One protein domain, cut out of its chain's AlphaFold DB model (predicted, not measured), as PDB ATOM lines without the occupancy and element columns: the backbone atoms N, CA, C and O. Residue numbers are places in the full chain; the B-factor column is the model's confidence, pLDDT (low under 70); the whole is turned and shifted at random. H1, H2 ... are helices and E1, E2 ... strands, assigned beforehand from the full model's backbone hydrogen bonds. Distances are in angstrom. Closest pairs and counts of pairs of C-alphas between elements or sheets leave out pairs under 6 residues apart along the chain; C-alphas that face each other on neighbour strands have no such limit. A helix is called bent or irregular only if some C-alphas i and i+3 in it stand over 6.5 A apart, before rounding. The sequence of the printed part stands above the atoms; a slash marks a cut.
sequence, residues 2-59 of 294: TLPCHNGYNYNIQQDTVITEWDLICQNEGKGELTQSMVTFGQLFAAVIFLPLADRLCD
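Overview. This is residues 2 to 59 of the 294 residues of the protein "SLC22A4_5" of Mytilus coruscus (UniProt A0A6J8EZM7). Look for a small, flat head and one long helix, H2, leading away from it: the strand hairpin of E1 and E2 and the short helix H1 make the head, and residues 34 to 59 stick out of it as a long arm. This arm makes the length of the domain, whose C-alphas span 61 by 22 by 11 A along their three main axes. The printed part has 58 residues, with two named strands and two named helices in the order E1, E2, H1, H2; the sheet has the order E1 - E2 and is antiparallel, and the class is mostly helix. The whole is extended, with a radius of gyration of the C-alphas of 19.4 A.

Arrangement. Begin at the sheet, where E1, residues 2 to 4, and E2, residues 10 to 12, are antiparallel neighbours and form a hairpin, with 157 degrees between their N-to-C directions. C-alphas that face each other are 2 and 12, 5.0 A apart, and 4 and 10, also 5.0 A apart. No backbone N and O across this pair are within hydrogen-bond range. Next look at H1, residues 18 to 21, which is apart from E1. Then turn to H2, residues 29 to 57, which is apart from E1, from E2 and from H1. In H2, 22 of 25 O i to N i+4 pairs are within hydrogen-bond range; H1 is too short for such a pair, and its one O i to N i+3 pair is not within range.

Along the chain. Find C-alpha 2 at (34.496, 43.356, 122.323), where E1 begins; it runs 6.5 A to Pro 4. E2 runs 6.7 A from Asn 10 to Asn 12. H1 runs 5.5 A from Val 18 to Glu 21. Find C-alpha 29 at (50.977, 44.763, 118.786); from there H2 runs 42.1 A to C-alpha 57 at (90.346, 54.657, 130.100). H2 is neither bent nor irregular, but only just: C-alphas 29 and 32 are 6.4 A apart.

Size, cuts and confidence. The two C-alphas farthest apart are those of Thr 2 and Asp 59, at 61.1 A. Residues 34 to 59, of which 34 to 57 belong to H2, stand free; without them the body has 32 residues and spans 22 by 22 by 8 A. The printed part has no cut. The links E1 to E2 and E2 to H1 are tight, and the link H1 to H2, with 7 residues, is short. Read the B-factor column for the model's confidence: the mean pLDDT of the printed part is 74.4, residues 2 to 32 are under 70, and H2 has a mean of 84.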
ATOM      1  N   THR A   2      33.398  44.232 122.796       62.62
ATOM      2  CA  THR A   2      34.496  43.356 122.323       62.62
ATOM      3  C   THR A   2      35.111  43.961 121.066       62.62
ATOM      4  O   THR A   2      34.361  44.329 120.163       62.62
ATOM      5  N   LEU A   3      36.440  44.070 121.005       62.41
ATOM      6  CA  LEU A   3      37.168  44.545 119.820       62.41
ATOM      7  C   LEU A   3      37.509  43.335 118.929       62.41
ATOM      8  O   LEU A   3      38.057  42.358 119.448       62.41
ATOM      9  N   PRO A   4      37.163  43.354 117.629       64.19
ATOM     10  CA  PRO A   4      37.498  42.265 116.719       64.19
ATOM     11  C   PRO A   4      38.943  42.372 116.208       64.19
ATOM     12  O   PRO A   4      39.287  43.334 115.521       64.19
ATOM     13  N   CYS A   5      39.777  41.364 116.493       68.31
ATOM     14  CA  CYS A   5      41.108  41.236 115.886       68.31
ATOM     15  C   CYS A   5      41.044  40.635 114.476       68.31
ATOM     16  O   CYS A   5      40.193  39.797 114.172       68.31
ATOM     17  N   HIS A   6      42.037  40.966 113.642       61.38
ATOM     18  CA  HIS A   6      42.173  40.453 112.271       61.38
ATOM     19  C   HIS A   6      42.279  38.912 112.193       61.38
ATOM     20  O   HIS A   6      41.884  38.317 111.196       61.38
ATOM     21  N   ASN A   7      42.718  38.259 113.279       65.12
ATOM     22  CA  ASN A   7      42.863  36.802 113.389       65.12
ATOM     23  C   ASN A   7      41.641  36.079 114.003       65.12
ATOM     24  O   ASN A   7      41.753  34.926 114.407       65.12
ATOM     25  N   GLY A   8      40.476  36.733 114.111       62.97
ATOM     26  CA  GLY A   8      39.228  36.092 114.560       62.97
ATOM     27  C   GLY A   8      39.082  35.900 116.077       62.97
ATOM     28  O   GLY A   8      38.105  35.303 116.527       62.97
ATOM     29  N   TYR A   9      40.017  36.422 116.874       62.06
ATOM     30  CA  TYR A   9      39.920  36.454 118.332       62.06
ATOM     31  C   TYR A   9      39.249  37.753 118.796       62.06
ATOM     32  O   TYR A   9      39.632  38.844 118.379       62.06
ATOM     33  N   ASN A  10      38.260  37.627 119.682       63.78
ATOM     34  CA  ASN A  10      37.595  38.751 120.337       63.78
ATOM     35  C   ASN A  10      38.004  38.753 121.812       63.78
ATOM     36  O   ASN A  10      37.734  37.777 122.514       63.78
ATOM     37  N   TYR A  11      38.623  39.830 122.297       67.50
ATOM     38  CA  TYR A  11      38.918  39.986 123.723       67.50
ATOM     39  C   TYR A  11      37.945  40.974 124.381       67.50
ATOM     40  O   TYR A  11      37.405  41.886 123.747       67.50
ATOM     41  N   ASN A  12      37.654  40.741 125.661       62.09
ATOM     42  CA  ASN A  12      36.608  41.450 126.392       62.09
ATOM     43  C   ASN A  12      37.166  42.736 127.030       62.09
ATOM     44  O   ASN A  12      38.084  42.677 127.841       62.09
ATOM     45  N   ILE A  13      36.597  43.898 126.688       62.88
ATOM     46  CA  ILE A  13      37.044  45.239 127.127       62.88
ATOM     47  C   ILE A  13      36.357  45.625 128.452       62.88
ATOM     48  O   ILE A  13      35.877  46.738 128.623       62.88
ATOM     49  N   GLN A  14      36.174  44.683 129.379       53.62
ATOM     50  CA  GLN A  14      35.494  44.989 130.649       53.62
ATOM     51  C   GLN A  14      36.403  45.686 131.673       53.62
ATOM     52  O   GLN A  14      35.894  46.204 132.661       53.62
ATOM     53  N   GLN A  15      37.717  45.719 131.435       57.66
ATOM     54  CA  GLN A  15      38.686  46.431 132.266       57.66
ATOM     55  C   GLN A  15      39.517  47.387 131.404       57.66
ATOM     56  O   GLN A  15      40.087  46.977 130.387       57.66
ATOM     57  N   ASP A  16      39.599  48.649 131.830       56.03
ATOM     58  CA  ASP A  16      40.481  49.661 131.246       56.03
ATOM     59  C   ASP A  16      41.917  49.374 131.692       56.03
ATOM     60  O   ASP A  16      42.365  49.746 132.773       56.03
ATOM     61  N   THR A  17      42.635  48.637 130.856       66.25
ATOM     62  CA  THR A  17      44.040  48.289 131.042       66.25
ATOM     63  C   THR A  17      44.848  48.922 129.915       66.25
ATOM     64  O   THR A  17      44.319  49.247 128.851       66.25
ATOM     65  N   VAL A  18      46.162  49.059 130.109       63.25
ATOM     66  CA  VAL A  18      47.073  49.586 129.072       63.25
ATOM     67  C   VAL A  18      46.921  48.825 127.747       63.25
ATOM     68  O   VAL A  18      47.005  49.418 126.674       63.25
ATOM     69  N   ILE A  19      46.641  47.524 127.833       64.69
ATOM     70  CA  ILE A  19      46.477  46.617 126.697       64.69
ATOM     71  C   ILE A  19      45.170  46.894 125.943       64.69
ATOM     72  O   ILE A  19      45.160  46.897 124.711       64.69
ATOM     73  N   THR A  20      44.081  47.155 126.671       64.81
ATOM     74  CA  THR A  20      42.748  47.352 126.090       64.81
ATOM     75  C   THR A  20      42.549  48.761 125.529       64.81
ATOM     76  O   THR A  20      41.901  48.891 124.495       64.81
ATOM     77  N   GLU A  21      43.146  49.797 126.131       64.94
ATOM     78  CA  GLU A  21      43.023  51.187 125.655       64.94
ATOM     79  C   GLU A  21      43.757  51.432 124.331       64.94
ATOM     80  O   GLU A  21      43.300  52.201 123.491       64.94
ATOM     81  N   TRP A  22      44.923  50.810 124.141       65.75
ATOM     82  CA  TRP A  22      45.777  51.065 122.972       65.75
ATOM     83  C   TRP A  22      45.661  50.000 121.887       65.75
ATOM     84  O   TRP A  22      46.377  50.082 120.882       65.75
ATOM     85  N   ASP A  23      44.778  49.020 122.102       64.50
ATOM     86  CA  ASP A  23      44.613  47.841 121.256       64.50
ATOM     87  C   ASP A  23      45.983  47.249 120.877       64.50
ATOM     88  O   ASP A  23      46.355  47.096 119.709       64.50
ATOM     89  N   LEU A  24      46.781  46.984 121.918       66.38
ATOM     90  CA  LEU A  24      48.117  46.384 121.816       66.38
ATOM     91  C   LEU A  24      48.049  44.896 121.428       66.38
ATOM     92  O   LEU A  24      49.078  44.235 121.421       66.38
ATOM     93  N   ILE A  25      46.856  44.363 121.142       64.25
ATOM     94  CA  ILE A  25      46.641  42.971 120.737       64.25
ATOM     95  C   ILE A  25      46.273  42.893 119.250       64.25
ATOM     96  O   ILE A  25      46.803  42.031 118.560       64.25
ATOM     97  N   CYS A  26      45.390  43.759 118.729       65.38
ATOM     98  CA  CYS A  26      44.953  43.670 117.332       65.38
ATOM     99  C   CYS A  26      45.642  44.685 116.407       65.38
ATOM    100  O   CYS A  26      46.123  44.304 115.342       65.38
ATOM    101  N   GLN A  27      45.638  45.980 116.748       65.31
ATOM    102  CA  GLN A  27      46.112  47.041 115.841       65.31
ATOM    103  C   GLN A  27      47.566  47.451 116.067       65.31
ATOM    104  O   GLN A  27      48.259  47.814 115.119       65.31
ATOM    105  N   ASN A  28      48.021  47.455 117.319       65.19
ATOM    106  CA  ASN A  28      49.280  48.080 117.721       65.19
ATOM    107  C   ASN A  28      50.225  47.118 118.454       65.19
ATOM    108  O   ASN A  28      51.036  47.575 119.260       65.19
ATOM    109  N   GLU A  29      50.151  45.817 118.167       65.06
ATOM    110  CA  GLU A  29      50.977  44.763 118.786       65.06
ATOM    111  C   GLU A  29      52.468  45.147 118.878       65.06
ATOM    112  O   GLU A  29      53.078  45.091 119.948       65.06
ATOM    113  N   GLY A  30      53.021  45.728 117.809       65.12
ATOM    114  CA  GLY A  30      54.426  46.139 117.762       65.12
ATOM    115  C   GLY A  30      54.830  47.300 118.688       65.12
ATOM    116  O   GLY A  30      56.022  47.504 118.900       65.12
ATOM    117  N   LYS A  31      53.909  48.086 119.267       67.69
ATOM    118  CA  LYS A  31      54.288  49.234 120.128       67.69
ATOM    119  C   LYS A  31      54.845  48.796 121.487       67.69
ATOM    120  O   LYS A  31      55.751  49.447 122.018       67.69
ATOM    121  N   GLY A  32      54.328  47.695 122.039       62.53
ATOM    122  CA  GLY A  32      54.868  47.089 123.260       62.53
ATOM    123  C   GLY A  32      56.271  46.530 123.020       62.53
ATOM    124  O   GLY A  32      57.215  46.859 123.742       62.53
ATOM    125  N   GLU A  33      56.425  45.785 121.927       71.00
ATOM    126  CA  GLU A  33      57.696  45.196 121.502       71.00
ATOM    127  C   GLU A  33      58.748  46.253 121.149       71.00
ATOM    128  O   GLU A  33      59.923  46.094 121.479       71.00
ATOM    129  N   LEU A  34      58.341  47.372 120.543       77.25
ATOM    130  CA  LEU A  34      59.229  48.490 120.222       77.25
ATOM    131  C   LEU A  34      59.814  49.123 121.486       77.25
ATOM    132  O   LEU A  34      61.008  49.405 121.523       77.25
ATOM    133  N   THR A  35      59.005  49.315 122.532       71.88
ATOM    134  CA  THR A  35      59.477  49.897 123.799       71.88
ATOM    135  C   THR A  35      60.533  48.999 124.444       71.88
ATOM    136  O   THR A  35      61.608  49.472 124.818       71.88
ATOM    137  N   GLN A  36      60.270  47.691 124.506       75.62
ATOM    138  CA  GLN A  36      61.240  46.712 124.995       75.62
ATOM    139  C   GLN A  36      62.504  46.697 124.125       75.62
ATOM    140  O   GLN A  36      63.613  46.754 124.654       75.62
ATOM    141  N   SER A  37      62.345  46.710 122.800       83.94
ATOM    142  CA  SER A  37      63.455  46.722 121.841       83.94
ATOM    143  C   SER A  37      64.330  47.965 121.985       83.94
ATOM    144  O   SER A  37      65.553  47.850 121.980       83.94
ATOM    145  N   MET A  38      63.740  49.148 122.172       83.75
ATOM    146  CA  MET A  38      64.474  50.397 122.404       83.75
ATOM    147  C   MET A  38      65.295  50.341 123.694       83.75
ATOM    148  O   MET A  38      66.464  50.729 123.694       83.75
ATOM    149  N   VAL A  39      64.712  49.828 124.783       81.94
ATOM    150  CA  VAL A  39      65.417  49.670 126.065       81.94
ATOM    151  C   VAL A  39      66.569  48.672 125.929       81.94
ATOM    152  O   VAL A  39      67.698  48.978 126.317       81.94
ATOM    153  N   THR A  40      66.326  47.504 125.327       89.06
ATOM    154  CA  THR A  40      67.363  46.484 125.106       89.06
ATOM    155  C   THR A  40      68.466  46.987 124.180       89.06
ATOM    156  O   THR A  40      69.644  46.753 124.449       89.06
ATOM    157  N   PHE A  41      68.120  47.728 123.127       91.75
ATOM    158  CA  PHE A  41      69.096  48.351 122.238       91.75
ATOM    159  C   PHE A  41      69.956  49.377 122.977       91.75
ATOM    160  O   PHE A  41      71.175  49.357 122.834       91.75
ATOM    161  N   GLY A  42      69.356  50.232 123.810       88.56
ATOM    162  CA  GLY A  42      70.097  51.180 124.645       88.56
ATOM    163  C   GLY A  42      71.080  50.477 125.587       88.56
ATOM    164  O   GLY A  42      72.237  50.885 125.694       88.56
ATOM    165  N   GLN A  43      70.657  49.374 126.207       88.69
ATOM    166  CA  GLN A  43      71.523  48.554 127.055       88.69
ATOM    167  C   GLN A  43      72.661  47.896 126.263       88.69
ATOM    168  O   GLN A  43      73.801  47.878 126.731       88.69
ATOM    169  N   LEU A  44      72.387  47.396 125.055       92.88
ATOM    170  CA  LEU A  44      73.399  46.800 124.182       92.88
ATOM    171  C   LEU A  44      74.407  47.844 123.698       92.88
ATOM    172  O   LEU A  44      75.611  47.625 123.794       92.88
ATOM    173  N   PHE A  45      73.924  48.990 123.224       92.75
ATOM    174  CA  PHE A  45      74.754  50.123 122.829       92.75
ATOM    175  C   PHE A  45      75.679  50.530 123.977       92.75
ATOM    176  O   PHE A  45      76.886  50.689 123.784       92.75
ATOM    177  N   ALA A  46      75.132  50.615 125.193       89.62
ATOM    178  CA  ALA A  46      75.920  50.949 126.361       89.62
ATOM    179  C   ALA A  46      76.982  49.887 126.684       89.62
ATOM    180  O   ALA A  46      78.127  50.237 126.967       89.62
ATOM    181  N   ALA A  47      76.640  48.603 126.587       91.31
ATOM    182  CA  ALA A  47      77.578  47.512 126.830       91.31
ATOM    183  C   ALA A  47      78.706  47.454 125.787       91.31
ATOM    184  O   ALA A  47      79.861  47.265 126.150       91.31
ATOM    185  N   VAL A  48      78.394  47.647 124.502       94.38
ATOM    186  CA  VAL A  48      79.368  47.534 123.401       94.38
ATOM    187  C   VAL A  48      80.300  48.742 123.332       94.38
ATOM    188  O   VAL A  48      81.449  48.600 122.923       94.38
ATOM    189  N   ILE A  49      79.837  49.929 123.729       93.06
ATOM    190  CA  ILE A  49      80.625  51.162 123.603       93.06
ATOM    191  C   ILE A  49      81.225  51.585 124.940       93.06
ATOM    192  O   ILE A  49      82.433  51.801 125.016       93.06
ATOM    193  N   PHE A  50      80.418  51.707 125.999       91.06
ATOM    194  CA  PHE A  50      80.906  52.277 127.257       91.06
ATOM    195  C   PHE A  50      81.767  51.305 128.060       91.06
ATOM    196  O   PHE A  50      82.702  51.777 128.700       91.06
ATOM    197  N   LEU A  51      81.528  49.986 128.018       88.69
ATOM    198  CA  LEU A  51      82.376  49.039 128.760       88.69
ATOM    199  C   LEU A  51      83.796  48.954 128.175       88.69
ATOM    200  O   LEU A  51      84.737  49.189 128.931       88.69
ATOM    201  N   PRO A  52      84.010  48.761 126.856       91.38
ATOM    202  CA  PRO A  52      85.369  48.757 126.308       91.38
ATOM    203  C   PRO A  52      86.051  50.121 126.419       91.38
ATOM    204  O   PRO A  52      87.269  50.207 126.575       91.38
ATOM    205  N   LEU A  53      85.277  51.210 126.342       92.25
ATOM    206  CA  LEU A  53      85.805  52.546 126.584       92.25
ATOM    207  C   LEU A  53      86.254  52.708 128.042       92.25
ATOM    208  O   LEU A  53      87.319  53.273 128.277       92.25
ATOM    209  N   ALA A  54      85.488  52.191 129.007       89.00
ATOM    210  CA  ALA A  54      85.868  52.182 130.415       89.00
ATOM    211  C   ALA A  54      87.140  51.356 130.639       89.00
ATOM    212  O   ALA A  54      88.068  51.871 131.256       89.00
ATOM    213  N   ASP A  55      87.241  50.160 130.057       86.56
ATOM    214  CA  ASP A  55      88.442  49.313 130.143       86.56
ATOM    215  C   ASP A  55      89.676  49.988 129.523       86.56
ATOM    216  O   ASP A  55      90.802  49.806 129.980       86.56
ATOM    217  N   ARG A  56      89.488  50.807 128.482       87.12
ATOM    218  CA  ARG A  56      90.586  51.547 127.845       87.12
ATOM    219  C   ARG A  56      91.015  52.785 128.637       87.12
ATOM    220  O   ARG A  56      92.176  53.188 128.553       87.12
ATOM    221  N   LEU A  57      90.087  53.431 129.338       87.69
ATOM    222  CA  LEU A  57      90.346  54.657 130.100       87.69
ATOM    223  C   LEU A  57      90.810  54.377 131.535       87.69
ATOM    224  O   LEU A  57      91.586  55.164 132.084       87.69
ATOM    225  N   CYS A  58      90.346  53.285 132.135       86.00
ATOM    226  CA  CYS A  58      90.648  52.893 133.504       86.00
ATOM    227  C   CYS A  58      91.754  51.840 133.518       86.00
ATOM    228  O   CYS A  58      91.606  50.760 132.962       86.00
ATOM    229  N   ASP A  59      92.862  52.141 134.194       87.19
ATOM    230  CA  ASP A  59      93.863  51.117 134.468       87.19
ATOM    231  C   ASP A  59      93.332  50.123 135.517       87.19
ATOM    232  O   ASP A  59      92.580  50.495 136.424       87.19
TER     233      ASP A  59